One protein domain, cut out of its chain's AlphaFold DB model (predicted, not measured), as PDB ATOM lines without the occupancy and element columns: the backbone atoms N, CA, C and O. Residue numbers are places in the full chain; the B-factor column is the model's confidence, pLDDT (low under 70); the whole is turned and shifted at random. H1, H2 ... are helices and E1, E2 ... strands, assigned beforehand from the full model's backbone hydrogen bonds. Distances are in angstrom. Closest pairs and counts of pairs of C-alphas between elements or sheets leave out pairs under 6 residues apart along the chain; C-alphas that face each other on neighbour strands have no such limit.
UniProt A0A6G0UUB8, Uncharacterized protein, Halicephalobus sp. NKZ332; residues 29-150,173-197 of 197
ATOM      1  N   ASN A  29     182.724 264.963 287.712       90.12
ATOM      2  CA  ASN A  29     181.401 265.159 287.135       90.12
ATOM      3  C   ASN A  29     180.703 263.863 286.684       90.12
ATOM      4  O   ASN A  29     179.633 263.956 286.099       90.12
ATOM      5  N   VAL A  30     181.254 262.671 286.913       91.44
ATOM      6  CA  VAL A  30     180.567 261.384 286.669       91.44
ATOM      7  C   VAL A  30     180.683 260.411 287.851       91.44
ATOM      8  O   VAL A  30     180.326 259.242 287.729       91.44
ATOM      9  N   LYS A  31     181.163 260.875 289.014       90.25
ATOM     10  CA  LYS A  31     181.297 260.054 290.235       90.25
ATOM     11  C   LYS A  31     180.003 259.884 291.031       90.25
ATOM     12  O   LYS A  31     179.988 259.194 292.048       90.25
ATOM     13  N   GLU A  32     178.901 260.489 290.600       89.25
ATOM     14  CA  GLU A  32     177.622 260.335 291.290       89.25
ATOM     15  C   GLU A  32     177.094 258.899 291.130       89.25
ATOM     16  O   GLU A  32     176.944 258.394 290.016       89.25
ATOM     17  N   LEU A  33     176.741 258.240 292.242       87.19
ATOM     18  CA  LEU A  33     176.275 256.844 292.236       87.19
ATOM     19  C   LEU A  33     175.083 256.599 291.298       87.19
ATOM     20  O   LEU A  33     174.999 255.529 290.699       87.19
ATOM     21  N   LYS A  34     174.204 257.599 291.145       86.00
ATOM     22  CA  LYS A  34     173.001 257.551 290.297       86.00
ATOM     23  C   LYS A  34     173.287 257.565 288.791       86.00
ATOM     24  O   LYS A  34     172.378 257.300 288.014       86.00
ATOM     25  N   ILE A  35     174.510 257.898 288.380       88.94
ATOM     26  CA  ILE A  35     174.928 257.901 286.968       88.94
ATOM     27  C   ILE A  35     175.389 256.504 286.541       88.94
ATOM     28  O   ILE A  35     175.411 256.187 285.357       88.94
ATOM     29  N   PHE A  36     175.740 255.647 287.503       90.94
ATOM     30  CA  PHE A  36     176.182 254.273 287.263       90.94
ATOM     31  C   PHE A  36     177.432 254.127 286.370       90.94
ATOM     32  O   PHE A  36     177.786 253.004 286.019       90.94
ATOM     33  N   SER A  37     178.184 255.201 286.084       92.75
ATOM     34  CA  SER A  37     179.473 255.133 285.365       92.75
ATOM     35  C   SER A  37     180.456 254.143 285.994       92.75
ATOM     36  O   SER A  37     181.236 253.483 285.308       92.75
ATOM     37  N   TRP A  38     180.382 254.002 287.316       92.38
ATOM     38  CA  TRP A  38     181.184 253.072 288.099       92.38
ATOM     39  C   TRP A  38     180.942 251.597 287.737       92.38
ATOM     40  O   TRP A  38     181.883 250.812 287.809       92.38
ATOM     41  N   LYS A  39     179.731 251.219 287.294       93.12
ATOM     42  CA  LYS A  39     179.391 249.839 286.895       93.12
ATOM     43  C   LYS A  39     180.163 249.436 285.641       93.12
ATOM     44  O   LYS A  39     180.797 248.385 285.616       93.12
ATOM     45  N   VAL A  40     180.160 250.303 284.627       93.69
ATOM     46  CA  VAL A  40     180.900 250.080 283.373       93.69
ATOM     47  C   VAL A  40     182.388 249.916 283.654       93.69
ATOM     48  O   VAL A  40     183.054 249.039 283.109       93.69
ATOM     49  N   LEU A  41     182.902 250.751 284.549       93.38
ATOM     50  CA  LEU A  41     184.305 250.729 284.890       93.38
ATOM     51  C   LEU A  41     184.721 249.480 285.671       93.38
ATOM     52  O   LEU A  41     185.779 248.912 285.406       93.38
ATOM     53  N   LEU A  42     183.889 249.047 286.615       94.50
ATOM     54  CA  LEU A  42     184.096 247.801 287.342       94.50
ATOM     55  C   LEU A  42     184.158 246.613 286.375       94.50
ATOM     56  O   LEU A  42     185.084 245.812 286.452       94.50
ATOM     57  N   ILE A  43     183.232 246.541 285.417       95.12
ATOM     58  CA  ILE A  43     183.219 245.496 284.384       95.12
ATOM     59  C   ILE A  43     184.507 245.520 283.554       95.12
ATOM     60  O   ILE A  43     185.093 244.469 283.308       95.12
ATOM     61  N   ALA A  44     184.986 246.703 283.165       94.06
ATOM     62  CA  ALA A  44     186.244 246.836 282.436       94.06
ATOM     63  C   ALA A  44     187.461 246.345 283.235       94.06
ATOM     64  O   ALA A  44     188.344 245.706 282.671       94.06
ATOM     65  N   GLN A  45     187.510 246.606 284.546       93.19
ATOM     66  CA  GLN A  45     188.572 246.077 285.409       93.19
ATOM     67  C   GLN A  45     188.493 244.552 285.528       93.19
ATOM     68  O   GLN A  45     189.502 243.871 285.353       93.19
ATOM     69  N   LEU A  46     187.293 244.003 285.731       95.00
ATOM     70  CA  LEU A  46     187.085 242.555 285.797       95.00
ATOM     71  C   LEU A  46     187.447 241.860 284.479       95.00
ATOM     72  O   LEU A  46     187.983 240.755 284.501       95.00
ATOM     73  N   LEU A  47     187.249 242.522 283.338       94.69
ATOM     74  CA  LEU A  47     187.704 242.050 282.029       94.69
ATOM     75  C   LEU A  47     189.223 242.064 281.841       94.69
ATOM     76  O   LEU A  47     189.672 241.532 280.835       94.69
ATOM     77  N   ASN A  48     190.017 242.617 282.758       92.12
ATOM     78  CA  ASN A  48     191.469 242.409 282.772       92.12
ATOM     79  C   ASN A  48     191.854 241.182 283.605       92.12
ATOM     80  O   ASN A  48     192.800 240.473 283.264       92.12
ATOM     81  N   GLU A  49     191.040 240.817 284.594       94.50
ATOM     82  CA  GLU A  49     191.329 239.738 285.546       94.50
ATOM     83  C   GLU A  49     190.699 238.385 285.177       94.50
ATOM     84  O   GLU A  49     191.357 237.350 285.256       94.50
ATOM     85  N   PHE A  50     189.449 238.378 284.711       94.56
ATOM     86  CA  PHE A  50     188.674 237.164 284.450       94.56
ATOM     87  C   PHE A  50     188.308 237.000 282.973       94.56
ATOM     88  O   PHE A  50     188.015 237.972 282.272       94.56
ATOM     89  N   ASN A  51     188.323 235.755 282.491       91.75
ATOM     90  CA  ASN A  51     187.920 235.433 281.121       91.75
ATOM     91  C   ASN A  51     186.395 235.379 280.963       91.75
ATOM     92  O   ASN A  51     185.863 235.832 279.962       91.75
ATOM     93  N   THR A  52     185.692 234.848 281.961       92.38
ATOM     94  CA  THR A  52     184.227 234.853 282.022       92.38
ATOM     95  C   THR A  52     183.811 235.129 283.454       92.38
ATOM     96  O   THR A  52     184.381 234.536 284.371       92.38
ATOM     97  N   PHE A  53     182.829 236.001 283.664       93.88
ATOM     98  CA  PHE A  53     182.299 236.278 284.997       93.88
ATOM     99  C   PHE A  53     180.821 236.663 284.960       93.88
ATOM    100  O   PHE A  53     180.293 237.112 283.941       93.88
ATOM    101  N   PHE A  54     180.174 236.494 286.112       93.75
ATOM    102  CA  PHE A  54     178.844 237.019 286.381       93.75
ATOM    103  C   PHE A  54     178.982 238.364 287.084       93.75
ATOM    104  O   PHE A  54     179.693 238.477 288.082       93.75
ATOM    105  N   TYR A  55     178.274 239.368 286.589       94.69
ATOM    106  CA  TYR A  55     178.007 240.592 287.328       94.69
ATOM    107  C   TYR A  55     176.571 240.540 287.850       94.69
ATOM    108  O   TYR A  55     175.669 240.180 287.095       94.69
ATOM    109  N   MET A  56     176.350 240.913 289.111       94.50
ATOM    110  CA  MET A  56     175.024 240.983 289.729       94.50
ATOM    111  C   MET A  56     174.934 242.205 290.646       94.50
ATOM    112  O   MET A  56     175.823 242.434 291.468       94.50
ATOM    113  N   ASP A  57     173.858 242.979 290.520       93.06
ATOM    114  CA  ASP A  57     173.519 244.032 291.475       93.06
ATOM    115  C   ASP A  57     173.171 243.418 292.838       93.06
ATOM    116  O   ASP A  57     172.658 242.303 292.929       93.06
ATOM    117  N   SER A  58     173.377 244.176 293.917       90.19
ATOM    118  CA  SER A  58     173.082 243.723 295.285       90.19
ATOM    119  C   SER A  58     171.597 243.446 295.548       90.19
ATOM    120  O   SER A  58     171.250 242.909 296.593       90.19
ATOM    121  N   SER A  59     170.713 243.858 294.637       90.56
ATOM    122  CA  SER A  59     169.274 243.590 294.685       90.56
ATOM    123  C   SER A  59     168.876 242.259 294.042       90.56
ATOM    124  O   SER A  59     167.692 241.929 294.052       90.56
ATOM    125  N   ILE A  60     169.815 241.528 293.437       90.38
ATOM    126  CA  ILE A  60     169.550 240.225 292.826       90.38
ATOM    127  C   ILE A  60     169.581 239.142 293.901       90.38
ATOM    128  O   ILE A  60     170.550 239.014 294.647       90.38
ATOM    129  N   TYR A  61     168.526 238.332 293.935       89.06
ATOM    130  CA  TYR A  61     168.422 237.159 294.794       89.06
ATOM    131  C   TYR A  61     168.430 235.905 293.928       89.06
ATOM    132  O   TYR A  61     167.696 235.809 292.946       89.06
ATOM    133  N   LEU A  62     169.265 234.941 294.298       87.25
ATOM    134  CA  LEU A  62     169.336 233.651 293.627       87.25
ATOM    135  C   LEU A  62     168.353 232.695 294.297       87.25
ATOM    136  O   LEU A  62     168.520 232.354 295.467       87.25
ATOM    137  N   GLU A  63     167.347 232.237 293.556       86.69
ATOM    138  CA  GLU A  63     166.392 231.241 294.062       86.69
ATOM    139  C   GLU A  63     167.033 229.858 294.221       86.69
ATOM    140  O   GLU A  63     166.608 229.052 295.048       86.69
ATOM    141  N   THR A  64     168.071 229.572 293.429       87.31
ATOM    142  CA  THR A  64     168.784 228.295 293.465       87.31
ATOM    143  C   THR A  64     170.291 228.509 293.352       87.31
ATOM    144  O   THR A  64     170.753 229.402 292.646       87.31
ATOM    145  N   GLY A  65     171.065 227.642 294.010       83.94
ATOM    146  CA  GLY A  65     172.519 227.558 293.835       83.94
ATOM    147  C   GLY A  65     172.948 226.658 292.670       83.94
ATOM    148  O   GLY A  65     174.128 226.327 292.562       83.94
ATOM    149  N   ASN A  66     172.014 226.201 291.827       87.88
ATOM    150  CA  ASN A  66     172.330 225.314 290.713       87.88
ATOM    151  C   ASN A  66     172.698 226.124 289.462       87.88
ATOM    152  O   ASN A  66     171.837 226.538 288.691       87.88
ATOM    153  N   PHE A  67     173.999 226.291 289.241       86.88
ATOM    154  CA  PHE A  67     174.551 226.989 288.077       86.88
ATOM    155  C   PHE A  67     174.938 226.055 286.919       86.88
ATOM    156  O   PHE A  67     175.580 226.499 285.971       86.88
ATOM    157  N   THR A  68     174.554 224.772 286.966       89.75
ATOM    158  CA  THR A  68     175.010 223.744 286.007       89.75
ATOM    159  C   THR A  68     174.749 224.143 284.559       89.75
ATOM    160  O   THR A  68     175.659 224.059 283.743       89.75
ATOM    161  N   VAL A  69     173.559 224.677 284.260       86.38
ATOM    162  CA  VAL A  69     173.204 225.147 282.910       86.38
ATOM    163  C   VAL A  69     174.194 226.200 282.416       86.38
ATOM    164  O   VAL A  69     174.685 226.115 281.295       86.38
ATOM    165  N   PHE A  70     174.545 227.176 283.252       85.81
ATOM    166  CA  PHE A  70     175.507 228.192 282.846       85.81
ATOM    167  C   PHE A  70     176.917 227.624 282.694       85.81
ATOM    168  O   PHE A  70     177.615 227.995 281.755       85.81
ATOM    169  N   TRP A  71     177.333 226.703 283.568       87.19
ATOM    170  CA  TRP A  71     178.629 226.037 283.438       87.19
ATOM    171  C   TRP A  71     178.737 225.234 282.146       87.19
ATOM    172  O   TRP A  71     179.763 225.307 281.476       87.19
ATOM    173  N   GLU A  72     177.682 224.525 281.756       90.31
ATOM    174  CA  GLU A  72     177.618 223.818 280.477       90.31
ATOM    175  C   GLU A  72     177.729 224.787 279.296       90.31
ATOM    176  O   GLU A  72     178.537 224.554 278.398       90.31
ATOM    177  N   LEU A  73     176.992 225.904 279.312       87.69
ATOM    178  CA  LEU A  73     177.063 226.914 278.249       87.69
ATOM    179  C   LEU A  73     178.455 227.571 278.151       87.69
ATOM    180  O   LEU A  73     178.957 227.799 277.048       87.69
ATOM    181  N   ILE A  74     179.106 227.838 279.291       85.94
ATOM    182  CA  ILE A  74     180.481 228.361 279.350       85.94
ATOM    183  C   ILE A  74     181.466 227.330 278.789       85.94
ATOM    184  O   ILE A  74     182.264 227.654 277.907       85.94
ATOM    185  N   ASN A  75     181.408 226.088 279.275       86.94
ATOM    186  CA  ASN A  75     182.334 225.020 278.893       86.94
ATOM    187  C   ASN A  75     182.205 224.656 277.410       86.94
ATOM    188  O   ASN A  75     183.214 224.439 276.737       86.94
ATOM    189  N   ASN A  76     180.978 224.659 276.888       89.25
ATOM    190  CA  ASN A  76     180.693 224.389 275.481       89.25
ATOM    191  C   ASN A  76     180.927 225.607 274.574       89.25
ATOM    192  O   ASN A  76     180.817 225.477 273.357       89.25
ATOM    193  N   ARG A  77     181.269 226.776 275.141       82.19
ATOM    194  CA  ARG A  77     181.479 228.044 274.419       82.19
ATOM    195  C   ARG A  77     180.280 228.449 273.558       82.19
ATOM    196  O   ARG A  77     180.442 228.941 272.445       82.19
ATOM    197  N   THR A  78     179.076 228.218 274.074       85.50
ATOM    198  CA  THR A  78     177.813 228.541 273.394       85.50
ATOM    199  C   THR A  78     177.143 229.799 273.938       85.50
ATOM    200  O   THR A  78     176.125 230.225 273.396       85.50
ATOM    201  N   LEU A  79     177.698 230.408 274.990       81.56
ATOM    202  CA  LEU A  79     177.272 231.729 275.440       81.56
ATOM    203  C   LEU A  79     177.619 232.800 274.410       81.56
ATOM    204  O   LEU A  79     178.683 232.773 273.789       81.56
ATOM    205  N   THR A  80     176.742 233.791 274.300       85.12
ATOM    206  CA  THR A  80     177.082 235.044 273.634       85.12
ATOM    207  C   THR A  80     178.139 235.794 274.447       85.12
ATOM    208  O   THR A  80     178.218 235.664 275.668       85.12
ATOM    209  N   SER A  81     178.938 236.613 273.763       87.00
ATOM    210  CA  SER A  81     180.005 237.437 274.349       87.00
ATOM    211  C   SER A  81     179.536 238.267 275.550       87.00
ATOM    212  O   SER A  81     180.234 238.394 276.556       87.00
ATOM    213  N   PHE A  82     178.315 238.795 275.450       90.44
ATOM    214  CA  PHE A  82     177.682 239.630 276.457       90.44
ATOM    215  C   PHE A  82     176.208 239.229 276.572       90.44
ATOM    216  O   PHE A  82     175.447 239.380 275.613       90.44
ATOM    217  N   GLN A  83     175.800 238.688 277.718       90.00
ATOM    218  CA  GLN A  83     174.427 238.250 277.971       90.00
ATOM    219  C   GLN A  83     173.824 239.032 279.135       90.00
ATOM    220  O   GLN A  83     174.462 239.217 280.168       90.00
ATOM    221  N   MET A  84     172.584 239.479 278.956       90.75
ATOM    222  CA  MET A  84     171.818 240.278 279.914       90.75
ATOM    223  C   MET A  84     170.561 239.508 280.343       90.75
ATOM    224  O   MET A  84     170.110 238.611 279.627       90.75
ATOM    225  N   SER A  85     170.024 239.816 281.522       83.81
ATOM    226  CA  SER A  85     169.051 238.981 282.249       83.81
ATOM    227  C   SER A  85     167.650 238.902 281.634       83.81
ATOM    228  O   SER A  85     166.996 237.872 281.781       83.81
ATOM    229  N   GLY A  86     167.182 239.931 280.922       84.25
ATOM    230  CA  GLY A  86     165.863 239.902 280.278       84.25
ATOM    231  C   GLY A  86     165.421 241.242 279.701       84.25
ATOM    232  O   GLY A  86     166.069 242.258 279.932       84.25
ATOM    233  N   ALA A  87     164.330 241.245 278.930       86.94
ATOM    234  CA  ALA A  87     163.770 242.455 278.327       86.94
ATOM    235  C   ALA A  87     163.007 243.308 279.352       86.94
ATOM    236  O   ALA A  87     162.213 242.787 280.132       86.94
ATOM    237  N   THR A  88     163.177 244.630 279.295       84.00
ATOM    238  CA  THR A  88     162.527 245.589 280.210       84.00
ATOM    239  C   THR A  88     161.089 245.939 279.812       84.00
ATOM    240  O   THR A  88     160.425 246.730 280.483       84.00
ATOM    241  N   GLY A  89     160.595 245.398 278.693       84.00
ATOM    242  CA  GLY A  89     159.263 245.700 278.159       84.00
ATOM    243  C   GLY A  89     159.171 247.018 277.383       84.00
ATOM    244  O   GLY A  89     158.068 247.496 277.112       84.00
ATOM    245  N   HIS A  90     160.303 247.619 277.011       82.38
ATOM    246  CA  HIS A  90     160.358 248.754 276.092       82.38
ATOM    247  C   HIS A  90     161.616 248.698 275.218       82.38
ATOM    248  O   HIS A  90     162.623 248.103 275.591       82.38
ATOM    249  N   SER A  91     161.598 249.374 274.067       84.62
ATOM    250  CA  SER A  91     162.777 249.423 273.194       84.62
ATOM    251  C   SER A  91     163.910 250.255 273.800       84.62
ATOM    252  O   SER A  91     163.642 251.256 274.481       84.62
ATOM    253  N   ILE A  92     165.149 249.955 273.420       84.88
ATOM    254  CA  ILE A  92     166.330 250.764 273.755       84.88
ATOM    255  C   ILE A  92     166.211 252.215 273.263       84.88
ATOM    256  O   ILE A  92     166.541 253.148 273.999       84.88
ATOM    257  N   ARG A  93     165.607 252.424 272.087       83.38
ATOM    258  CA  ARG A  93     165.426 253.746 271.476       83.38
ATOM    259  C   ARG A  93     164.587 254.715 272.303       83.38
ATOM    260  O   ARG A  93     164.813 255.920 272.270       83.38
ATOM    261  N   HIS A  94     163.580 254.197 272.998       80.94
ATOM    262  CA  HIS A  94     162.668 255.014 273.800       80.94
ATOM    263  C   HIS A  94     163.272 255.408 275.150       80.94
ATOM    264  O   HIS A  94     162.919 256.456 275.682       80.94
ATOM    265  N   ALA A  95     164.174 254.589 275.691       83.12
ATOM    266  CA  ALA A  95     164.792 254.828 276.992       83.12
ATOM    267  C   ALA A  95     166.164 255.517 276.907       83.12
ATOM    268  O   ALA A  95     166.646 256.043 277.907       83.12
ATOM    269  N   THR A  96     166.784 255.558 275.727       85.00
ATOM    270  CA  THR A  96     168.076 256.221 275.522       85.00
ATOM    271  C   THR A  96     167.873 257.685 275.138       85.00
ATOM    272  O   THR A  96     167.186 258.007 274.163       85.00
ATOM    273  N   HIS A  97     168.488 258.601 275.887       88.50
ATOM    274  CA  HIS A  97     168.424 260.023 275.561       88.50
ATOM    275  C   HIS A  97     169.130 260.300 274.226       88.50
ATOM    276  O   HIS A  97     170.229 259.806 273.979       88.50
ATOM    277  N   ARG A  98     168.541 261.143 273.366       85.75
ATOM    278  CA  ARG A  98     169.063 261.350 272.002       85.75
ATOM    279  C   ARG A  98     170.503 261.856 271.949       85.75
ATOM    280  O   ARG A  98     171.234 261.469 271.046       85.75
ATOM    281  N   GLY A  99     170.901 262.674 272.924       88.44
ATOM    282  CA  GLY A  99     172.274 263.175 273.044       88.44
ATOM    283  C   GLY A  99     173.325 262.071 273.197       88.44
ATOM    284  O   GLY A  99     174.461 262.266 272.789       88.44
ATOM    285  N   MET A 100     172.960 260.882 273.695       90.81
ATOM    286  CA  MET A 100     173.900 259.759 273.819       90.81
ATOM    287  C   MET A 100     174.358 259.236 272.449       90.81
ATOM    288  O   MET A 100     175.519 258.871 272.278       90.81
ATOM    289  N   TYR A 101     173.473 259.252 271.445       87.62
ATOM    290  CA  TYR A 101     173.792 258.787 270.089       87.62
ATOM    291  C   TYR A 101     174.781 259.697 269.349       87.62
ATOM    292  O   TYR A 101     175.296 259.314 268.303       87.62
ATOM    293  N   GLU A 102     175.087 260.884 269.880       89.69
ATOM    294  CA  GLU A 102     176.171 261.728 269.359       89.69
ATOM    295  C   GLU A 102     177.565 261.187 269.723       89.69
ATOM    296  O   GLU A 102     178.565 261.610 269.140       89.69
ATOM    297  N   TYR A 103     177.639 260.249 270.672       91.44
ATOM    298  CA  TYR A 103     178.884 259.683 271.198       91.44
ATOM    299  C   TYR A 103     179.045 258.190 270.901       91.44
ATOM    300  O   TYR A 103     180.176 257.713 270.803       91.44
ATOM    301  N   VAL A 104     177.941 257.448 270.776       87.62
ATOM    302  CA  VAL A 104     177.962 255.998 270.542       87.62
ATOM    303  C   VAL A 104     177.703 255.710 269.057       87.62
ATOM    304  O   VAL A 104     176.690 256.170 268.527       87.62
ATOM    305  N   PRO A 105     178.570 254.945 268.365       83.62
ATOM    306  CA  PRO A 105     178.432 254.663 266.936       83.62
ATOM    307  C   PRO A 105     177.365 253.588 266.684       83.62
ATOM    308  O   PRO A 105     177.675 252.436 266.386       83.62
ATOM    309  N   LEU A 106     176.097 253.966 266.822       77.88
ATOM    310  CA  LEU A 106     174.950 253.094 266.586       77.88
ATOM    311  C   LEU A 106     174.259 253.425 265.264       77.88
ATOM    312  O   LEU A 106     174.042 254.589 264.923       77.88
ATOM    313  N   ASP A 107     173.853 252.381 264.543       79.44
ATOM    314  CA  ASP A 107     172.945 252.535 263.414       79.44
ATOM    315  C   ASP A 107     171.516 252.764 263.928       79.44
ATOM    316  O   ASP A 107     170.784 251.843 264.307       79.44
ATOM    317  N   MET A 108     171.104 254.030 263.900       73.69
ATOM    318  CA  MET A 108     169.783 254.479 264.341       73.69
ATOM    319  C   MET A 108     168.617 253.860 263.557       73.69
ATOM    320  O   MET A 108     167.466 253.946 264.001       73.69
ATOM    321  N   THR A 109     168.872 253.267 262.389       73.69
ATOM    322  CA  THR A 109     167.840 252.592 261.591       73.69
ATOM    323  C   THR A 109     167.496 251.206 262.138       73.69
ATOM    324  O   THR A 109     166.349 250.772 262.004       73.69
ATOM    325  N   ILE A 110     168.445 250.564 262.827       65.62
ATOM    326  CA  ILE A 110     168.335 249.217 263.405       65.62
ATOM    327  C   ILE A 110     167.768 249.274 264.834       65.62
ATOM    328  O   ILE A 110     166.983 248.418 265.250       65.62
ATOM    329  N   ASP A 111     168.084 250.340 265.569       63.78
ATOM    330  CA  ASP A 111     167.748 250.530 266.988       63.78
ATOM    331  C   ASP A 111     166.236 250.529 267.298       63.78
ATOM    332  O   ASP A 111     165.788 250.186 268.390       63.78
ATOM    333  N   ARG A 112     165.404 250.869 266.306       62.84
ATOM    334  CA  ARG A 112     163.938 250.969 266.451       62.84
ATOM    335  C   ARG A 112     163.228 249.642 266.760       62.84
ATOM    336  O   ARG A 112     162.040 249.684 267.065       62.84
ATOM    337  N   TYR A 113     163.915 248.508 266.621       70.19
ATOM    338  CA  TYR A 113     163.342 247.163 266.760       70.19
ATOM    339  C   TYR A 113     163.940 246.343 267.905       70.19
ATOM    340  O   TYR A 113     163.560 245.189 268.070       70.19
ATOM    341  N   HIS A 114     164.870 246.912 268.671       82.38
ATOM    342  CA  HIS A 114     165.556 246.184 269.731       82.38
ATOM    343  C   HIS A 114     164.965 246.534 271.094       82.38
ATOM    344  O   HIS A 114     164.823 247.710 271.448       82.38
ATOM    345  N   ASP A 115     164.626 245.503 271.860       87.31
ATOM    346  CA  ASP A 115     164.214 245.650 273.250       87.31
ATOM    347  C   ASP A 115     165.410 246.060 274.112       87.31
ATOM    348  O   ASP A 115     166.537 245.605 273.905       87.31
ATOM    349  N   MET A 116     165.172 246.943 275.081       87.62
ATOM    350  CA  MET A 116     166.159 247.191 276.123       87.62
ATOM    351  C   MET A 116     166.217 245.964 277.031       87.62
ATOM    352  O   MET A 116     165.183 245.427 277.427       87.62
ATOM    353  N   LEU A 117     167.435 245.543 277.364       90.50
ATOM    354  CA  LEU A 117     167.679 244.464 278.310       90.50
ATOM    355  C   LEU A 117     168.127 245.020 279.667       90.50
ATOM    356  O   LEU A 117     168.754 246.077 279.750       90.50
ATOM    357  N   GLU A 118     167.823 244.292 280.733       90.19
ATOM    358  CA  GLU A 118     168.217 244.628 282.096       90.19
ATOM    359  C   GLU A 118     169.723 244.427 282.331       90.19
ATOM    360  O   GLU A 118     170.293 243.379 282.039       90.19
ATOM    361  N   ALA A 119     170.376 245.436 282.912       91.12
ATOM    362  CA  ALA A 119     171.803 245.412 283.250       91.12
ATOM    363  C   ALA A 119     172.070 245.077 284.734       91.12
ATOM    364  O   ALA A 119     173.103 245.467 285.287       91.12
ATOM    365  N   ASN A 120     171.115 244.430 285.409       92.50
ATOM    366  CA  ASN A 120     171.198 244.065 286.830       92.50
ATOM    367  C   ASN A 120     171.912 242.722 287.055       92.50
ATOM    368  O   ASN A 120     172.569 242.555 288.077       92.50
ATOM    369  N   MET A 121     171.846 241.802 286.092       92.50
ATOM    370  CA  MET A 121     172.599 240.555 286.052       92.50
ATOM    371  C   MET A 121     173.121 240.338 284.631       92.50
ATOM    372  O   MET A 121     172.364 240.392 283.662       92.50
ATOM    373  N   MET A 122     174.426 240.110 284.506       93.44
ATOM    374  CA  MET A 122     175.101 239.947 283.220       93.44
ATOM    375  C   MET A 122     176.091 238.788 283.271       93.44
ATOM    376  O   MET A 122     176.763 238.592 284.285       93.44
ATOM    377  N   ILE A 123     176.212 238.062 282.164       93.00
ATOM    378  CA  ILE A 123     177.281 237.087 281.935       93.00
ATOM    379  C   ILE A 123     178.167 237.658 280.846       93.00
ATOM    380  O   ILE A 123     177.695 237.967 279.752       93.00
ATOM    381  N   ILE A 124     179.439 237.843 281.171       94.38
ATOM    382  CA  ILE A 124     180.369 238.568 280.318       94.38
ATOM    383  C   ILE A 124     181.554 237.659 280.038       94.38
ATOM    384  O   ILE A 124     182.208 237.185 280.969       94.38
ATOM    385  N   HIS A 125     181.815 237.425 278.756       93.62
ATOM    386  CA  HIS A 125     182.972 236.695 278.262       93.62
ATOM    387  C   HIS A 125     183.948 237.649 277.573       93.62
ATOM    388  O   HIS A 125     183.553 238.518 276.797       93.62
ATOM    389  N   ARG A 126     185.239 237.490 277.856       93.06
ATOM    390  CA  ARG A 126     186.311 238.304 277.298       93.06
ATOM    391  C   ARG A 126     186.638 237.837 275.885       93.06
ATOM    392  O   ARG A 126     187.426 236.919 275.679       93.06
ATOM    393  N   ASP A 127     186.108 238.556 274.913       92.56
ATOM    394  CA  ASP A 127     186.455 238.435 273.503       92.56
ATOM    395  C   ASP A 127     186.481 239.817 272.825       92.56
ATOM    396  O   ASP A 127     186.247 240.848 273.462       92.56
ATOM    397  N   GLU A 128     186.834 239.859 271.538       93.62
ATOM    398  CA  GLU A 128     186.908 241.118 270.786       93.62
ATOM    399  C   GLU A 128     185.564 241.871 270.717       93.62
ATOM    400  O   GLU A 128     185.561 243.078 270.975       93.62
ATOM    401  N   PRO A 129     184.410 241.213 270.467       92.81
ATOM    402  CA  PRO A 129     183.106 241.868 270.572       92.81
ATOM    403  C   PRO A 129     182.862 242.543 271.927       92.81
ATOM    404  O   PRO A 129     182.488 243.718 271.969       92.81
ATOM    405  N   THR A 130     183.116 241.848 273.038       94.25
ATOM    406  CA  THR A 130     182.949 242.411 274.385       94.25
ATOM    407  C   THR A 130     183.883 243.592 274.627       94.25
ATOM    408  O   THR A 130     183.454 244.599 275.194       94.25
ATOM    409  N   LYS A 131     185.144 243.518 274.185       94.44
ATOM    410  CA  LYS A 131     186.090 244.639 274.311       94.44
ATOM    411  C   LYS A 131     185.592 245.880 273.581       94.44
ATOM    412  O   LYS A 131     185.669 246.974 274.139       94.44
ATOM    413  N   GLU A 132     185.052 245.728 272.374       93.50
ATOM    414  CA  GLU A 132     184.535 246.866 271.610       93.50
ATOM    415  C   GLU A 132     183.281 247.461 272.273       93.50
ATOM    416  O   GLU A 132     183.199 248.681 272.427       93.50
ATOM    417  N   ILE A 133     182.354 246.627 272.766       92.81
ATOM    418  CA  ILE A 133     181.185 247.085 273.544       92.81
ATOM    419  C   ILE A 133     181.640 247.891 274.769       92.81
ATOM    420  O   ILE A 133     181.175 249.012 274.998       92.81
ATOM    421  N   ILE A 134     182.578 247.348 275.548       94.94
ATOM    422  CA  ILE A 134     183.045 247.972 276.789       94.94
ATOM    423  C   ILE A 134     183.863 249.229 276.533       94.94
ATOM    424  O   ILE A 134     183.725 250.193 277.280       94.94
ATOM    425  N   LYS A 135     184.647 249.288 275.458       94.31
ATOM    426  CA  LYS A 135     185.341 250.508 275.035       94.31
ATOM    427  C   LYS A 135     184.361 251.658 274.811       94.31
ATOM    428  O   LYS A 135     184.566 252.738 275.365       94.31
ATOM    429  N   TRP A 136     183.282 251.444 274.057       95.06
ATOM    430  CA  TRP A 136     182.276 252.489 273.834       95.06
ATOM    431  C   TRP A 136     181.501 252.834 275.104       95.06
ATOM    432  O   TRP A 136     181.293 254.016 275.389       95.06
ATOM    433  N   ALA A 137     181.146 251.832 275.909       94.31
ATOM    434  CA  ALA A 137     180.501 252.061 277.196       94.31
ATOM    435  C   ALA A 137     181.391 252.890 278.138       94.31
ATOM    436  O   ALA A 137     180.897 253.813 278.783       94.31
ATOM    437  N   LEU A 138     182.699 252.611 278.202       94.19
ATOM    438  CA  LEU A 138     183.665 253.354 279.018       94.19
ATOM    439  C   LEU A 138     183.797 254.795 278.547       94.19
ATOM    440  O   LEU A 138     183.709 255.706 279.367       94.19
ATOM    441  N   LEU A 139     183.982 255.006 277.239       94.31
ATOM    442  CA  LEU A 139     184.069 256.343 276.647       94.31
ATOM    443  C   LEU A 139     182.824 257.173 276.973       94.31
ATOM    444  O   LEU A 139     182.948 258.354 277.301       94.31
ATOM    445  N   CYS A 140     181.642 256.555 276.946       95.25
ATOM    446  CA  CYS A 140     180.416 257.212 277.370       95.25
ATOM    447  C   CYS A 140     180.390 257.463 278.885       95.25
ATOM    448  O   CYS A 140     180.174 258.592 279.313       95.25
ATOM    449  N   GLY A 141     180.674 256.442 279.698       94.00
ATOM    450  CA  GLY A 141     180.614 256.488 281.161       94.00
ATOM    451  C   GLY A 141     181.527 257.542 281.792       94.00
ATOM    452  O   GLY A 141     181.183 258.111 282.826       94.00
ATOM    453  N   ILE A 142     182.664 257.842 281.163       93.12
ATOM    454  CA  ILE A 142     183.599 258.891 281.609       93.12
ATOM    455  C   ILE A 142     183.303 260.275 281.014       93.12
ATOM    456  O   ILE A 142     183.962 261.250 281.373       93.12
ATOM    457  N   THR A 143     182.324 260.384 280.118       94.56
ATOM    458  CA  THR A 143     181.946 261.633 279.451       94.56
ATOM    459  C   THR A 143     180.566 262.059 279.933       94.56
ATOM    460  O   THR A 143     179.566 261.479 279.521       94.56
ATOM    461  N   ARG A 144     180.495 263.093 280.786       93.06
ATOM    462  CA  ARG A 144     179.236 263.564 281.403       93.06
ATOM    463  C   ARG A 144     178.119 263.773 280.383       93.06
ATOM    464  O   ARG A 144     177.046 263.211 280.556       93.06
ATOM    465  N   ASP A 145     178.408 264.473 279.293       94.50
ATOM    466  CA  ASP A 145     177.425 264.775 278.247       94.50
ATOM    467  C   ASP A 145     176.956 263.531 277.470       94.50
ATOM    468  O   ASP A 145     175.922 263.587 276.811       94.50
ATOM    469  N   CYS A 146     177.686 262.410 277.556       94.50
ATOM    470  CA  CYS A 146     177.240 261.122 277.030       94.50
ATOM    471  C   CYS A 146     176.421 260.347 278.058       94.50
ATOM    472  O   CYS A 146     175.280 260.008 277.784       94.50
ATOM    473  N   ILE A 147     176.975 260.040 279.234       93.12
ATOM    474  CA  ILE A 147     176.297 259.160 280.201       93.12
ATOM    475  C   ILE A 147     175.067 259.816 280.837       93.12
ATOM    476  O   ILE A 147     174.127 259.137 281.241       93.12
ATOM    477  N   GLN A 148     175.066 261.144 280.915       92.69
ATOM    478  CA  GLN A 148     173.981 261.927 281.479       92.69
ATOM    479  C   GLN A 148     173.854 263.261 280.728       92.69
ATOM    480  O   GLN A 148     174.234 264.310 281.262       92.69
ATOM    481  N   PRO A 149     173.330 263.234 279.488       91.69
ATOM    482  CA  PRO A 149     173.140 264.445 278.702       91.69
ATOM    483  C   PRO A 149     172.222 265.449 279.419       91.69
ATOM    484  O   PRO A 149     171.418 265.081 280.278       91.69
ATOM    485  N   GLU A 150     172.291 266.727 279.052       88.75
ATOM    486  CA  GLU A 150     171.354 267.723 279.581       88.75
ATOM    487  C   GLU A 150     169.897 267.394 279.211       88.75
ATOM    488  O   GLU A 150     169.613 266.873 278.133       88.75
ATOM    489  N   LYS A 173     179.264 272.105 268.279       46.88
ATOM    490  CA  LYS A 173     179.790 270.979 267.511       46.88
ATOM    491  C   LYS A 173     181.326 271.017 267.532       46.88
ATOM    492  O   LYS A 173     181.937 271.969 267.058       46.88
ATOM    493  N   ASN A 174     181.927 269.911 267.969       52.91
ATOM    494  CA  ASN A 174     183.162 269.345 267.409       52.91
ATOM    495  C   ASN A 174     184.561 269.925 267.714       52.91
ATOM    496  O   ASN A 174     185.515 269.510 267.051       52.91
ATOM    497  N   THR A 175     184.784 270.738 268.751       44.19
ATOM    498  CA  THR A 175     186.172 271.077 269.175       44.19
ATOM    499  C   THR A 175     186.585 270.472 270.517       44.19
ATOM    500  O   THR A 175     187.712 269.994 270.642       44.19
ATOM    501  N   ALA A 176     185.678 270.390 271.496       43.62
ATOM    502  CA  ALA A 176     185.971 269.786 272.802       43.62
ATOM    503  C   ALA A 176     186.110 268.249 272.735       43.62
ATOM    504  O   ALA A 176     187.028 267.694 273.341       43.62
ATOM    505  N   GLN A 177     185.287 267.581 271.911       47.25
ATOM    506  CA  GLN A 177     185.360 266.133 271.673       47.25
ATOM    507  C   GLN A 177     186.735 265.708 271.137       47.25
ATOM    508  O   GLN A 177     187.344 264.811 271.701       47.25
ATOM    509  N   ARG A 178     187.318 266.404 270.143       45.09
ATOM    510  CA  ARG A 178     188.662 266.068 269.618       45.09
ATOM    511  C   ARG A 178     189.768 266.147 270.676       45.09
ATOM    512  O   ARG A 178     190.706 265.351 270.636       45.09
ATOM    513  N   HIS A 179     189.676 267.094 271.607       46.12
ATOM    514  CA  HIS A 179     190.650 267.225 272.691       46.12
ATOM    515  C   HIS A 179     190.453 266.167 273.782       46.12
ATOM    516  O   HIS A 179     191.446 265.626 274.273       46.12
ATOM    517  N   GLN A 180     189.208 265.818 274.122       46.47
ATOM    518  CA  GLN A 180     188.916 264.736 275.064       46.47
ATOM    519  C   GLN A 180     189.271 263.363 274.482       46.47
ATOM    520  O   GLN A 180     189.957 262.606 275.159       46.47
ATOM    521  N   THR A 181     188.958 263.072 273.215       41.03
ATOM    522  CA  THR A 181     189.347 261.815 272.549       41.03
ATOM    523  C   THR A 181     190.868 261.628 272.513       41.03
ATOM    524  O   THR A 181     191.340 260.531 272.788       41.03
ATOM    525  N   ARG A 182     191.661 262.689 272.280       42.88
ATOM    526  CA  ARG A 182     193.139 262.617 272.352       42.88
ATOM    527  C   ARG A 182     193.663 262.374 273.767       42.88
ATOM    528  O   ARG A 182     194.630 261.642 273.948       42.88
ATOM    529  N   ARG A 183     193.035 262.977 274.781       40.56
ATOM    530  CA  ARG A 183     193.396 262.749 276.191       40.56
ATOM    531  C   ARG A 183     193.034 261.328 276.636       40.56
ATOM    532  O   ARG A 183     193.778 260.734 277.403       40.56
ATOM    533  N   LEU A 184     191.927 260.795 276.119       43.94
ATOM    534  CA  LEU A 184     191.426 259.444 276.370       43.94
ATOM    535  C   LEU A 184     192.237 258.368 275.647       43.94
ATOM    536  O   LEU A 184     192.516 257.346 276.259       43.94
ATOM    537  N   GLN A 185     192.705 258.613 274.418       44.31
ATOM    538  CA  GLN A 185     193.694 257.753 273.750       44.31
ATOM    539  C   GLN A 185     194.969 257.621 274.590       44.31
ATOM    540  O   GLN A 185     195.419 256.510 274.828       44.31
ATOM    541  N   GLY A 186     195.471 258.721 275.163       42.16
ATOM    542  CA  GLY A 186     196.616 258.668 276.079       42.16
ATOM    543  C   GLY A 186     196.344 257.958 277.416       42.16
ATOM    544  O   GLY A 186     197.287 257.531 278.080       42.16
ATOM    545  N   THR A 187     195.083 257.826 277.842       42.19
ATOM    546  CA  THR A 187     194.698 257.018 279.015       42.19
ATOM    547  C   THR A 187     194.538 255.544 278.643       42.19
ATOM    548  O   THR A 187     194.976 254.688 279.403       42.19
ATOM    549  N   LEU A 188     193.977 255.241 277.468       42.22
ATOM    550  CA  LEU A 188     193.838 253.880 276.942       42.22
ATOM    551  C   LEU A 188     195.201 253.263 276.601       42.22
ATOM    552  O   LEU A 188     195.459 252.149 277.024       42.22
ATOM    553  N   GLU A 189     196.129 254.010 275.994       41.78
ATOM    554  CA  GLU A 189     197.515 253.559 275.767       41.78
ATOM    555  C   GLU A 189     198.247 253.245 277.082       41.78
ATOM    556  O   GLU A 189     199.060 252.326 277.156       41.78
ATOM    557  N   LYS A 190     197.957 253.985 278.160       41.12
ATOM    558  CA  LYS A 190     198.500 253.680 279.495       41.12
ATOM    559  C   LYS A 190     197.888 252.417 280.093       41.12
ATOM    560  O   LYS A 190     198.585 251.707 280.806       41.12
ATOM    561  N   ILE A 191     196.618 252.144 279.809       40.22
ATOM    562  CA  ILE A 191     195.945 250.910 280.220       40.22
ATOM    563  C   ILE A 191     196.500 249.727 279.414       40.22
ATOM    564  O   ILE A 191     196.880 248.730 280.015       40.22
ATOM    565  N   ASP A 192     196.670 249.864 278.099       35.59
ATOM    566  CA  ASP A 192     197.238 248.828 277.226       35.59
ATOM    567  C   ASP A 192     198.691 248.483 277.591       35.59
ATOM    568  O   ASP A 192     199.088 247.318 277.544       35.59
ATOM    569  N   ASN A 193     199.486 249.465 278.027       37.81
ATOM    570  CA  ASN A 193     200.840 249.223 278.535       37.81
ATOM    571  C   ASN A 193     200.850 248.469 279.877       37.81
ATOM    572  O   ASN A 193     201.781 247.711 280.138       37.81
ATOM    573  N   CYS A 194     199.816 248.618 280.709       34.16
ATOM    574  CA  CYS A 194     199.646 247.814 281.924       34.16
ATOM    575  C   CYS A 194     199.147 246.390 281.632       34.16
ATOM    576  O   CYS A 194     199.380 245.499 282.435       34.16
ATOM    577  N   VAL A 195     198.449 246.179 280.513       38.00
ATOM    578  CA  VAL A 195     197.899 244.872 280.104       38.00
ATOM    579  C   VAL A 195     198.965 243.983 279.451       38.00
ATOM    580  O   VAL A 195     198.860 242.762 279.502       38.00
ATOM    581  N   ASN A 196     199.990 244.588 278.847       34.31
ATOM    582  CA  ASN A 196     201.081 243.888 278.160       34.31
ATOM    583  C   ASN A 196     202.398 243.837 278.968       34.31
ATOM    584  O   ASN A 196     203.446 243.532 278.397       34.31
ATOM    585  N   SER A 197     202.343 244.147 280.269       34.16
ATOM    586  CA  SER A 197     203.431 243.968 281.245       34.16
ATOM    587  C   SER A 197     203.119 242.793 282.166       34.16
ATOM    588  O   SER A 197     204.070 242.077 282.544       34.16
TER     589      SER A 197
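Overview. This is residues 29 to 150 and 173 to 197 of the 197 residues of an uncharacterized protein of Halicephalobus sp. NKZ332 (UniProt A0A6G0UUB8). A small three-stranded sheet, E1, E5 and E2, has H1 over one face, and H5 runs side by side with H1 toward the short helices H4 and H6. A separate pair of strands, E3 and E4, lies off one end of this sheet, residues 61 to 69 stick out as a loop leading into H2, and the long H7 passes along the outside with few contacts. The printed part has 147 residues with seven named helices and five named strands, in the order H1 E1 H2 E2 E3 H3 H4 E4 E5 H5 H6 H7; both sheets are antiparallel and the class is mixed, helices and strands. The whole is compact, with a radius of gyration of the C-alphas of 16.8 A and spans of 52 by 43 by 30 A.

Arrangement. In the larger sheet, E5, residues 121 to 125, is the inner strand between edge strands E1, residues 52 to 56, and E2, residues 82 to 84. N 53 and O 124 are 3.0 A apart, and N 83 and O 123 2.9 A, both within hydrogen-bond range. H1, residues 37 to 49, is on this sheet at a height of 10.5 A, over E1 and E5. H5, residues 128 to 141, only grazes the sheet but touches H1, opposite ways at a shallow tilt of 32 degrees, only just short of steep; their closest C-alphas, Ser 37 and Gly 141, are 4.6 A apart. H2, residues 68 to 75, only grazes the sheet too; E1, H2 and E2 form a split strand-helix-strand unit, two strands running the same way with E5 between them, its crossover left-handed. E2 runs on into E3, residues 87 to 91, at 99 degrees. E3 is antiparallel to E4, residues 115 to 117, with N 88 and O 116 at 2.9 A. H3, residues 92 to 95, follows E3. H4, residues 98 to 102, touches H6, residues 144 to 147, closest at C-alphas Met 100 and Cys 146, 4.8 A. H5, with residues 140 to 141 alone, only just touches H6, only at the corner, with 3 pairs of C-alphas within 8 A, the closest Cys 140 and Cys 146, 5.0 A. H7, residues 176 to 195, touches no helix. O i to N i+4 pairs are all within range in H2 and H5, in 7 of 9 in H1, 15 of 16 in H7 and 0 of 1 in H4, where 2 of 2 O i to N i+3 pairs are; H3 and H6 are too short for such a pair.

Along the chain. H1 begins at C-alpha 37, (179.473, 255.133, 285.365), and measures 19.4 A; H5 measures 19.6 A. E1 and E5 each measure 13.5 A. H7 measures 28.6 A and ends at C-alpha 195, (197.899, 244.872, 280.104).

Size, cuts and confidence. The farthest C-alphas, Asn 66 and Thr 175, are 52.4 A apart. Residues 151 to 172 are cut out, with C-alphas 150 and 173 15.1 A apart. The links E1 to H2 and H4 to E4 are long. Residues 110 to 112 and 173 to 197 have pLDDT under 70.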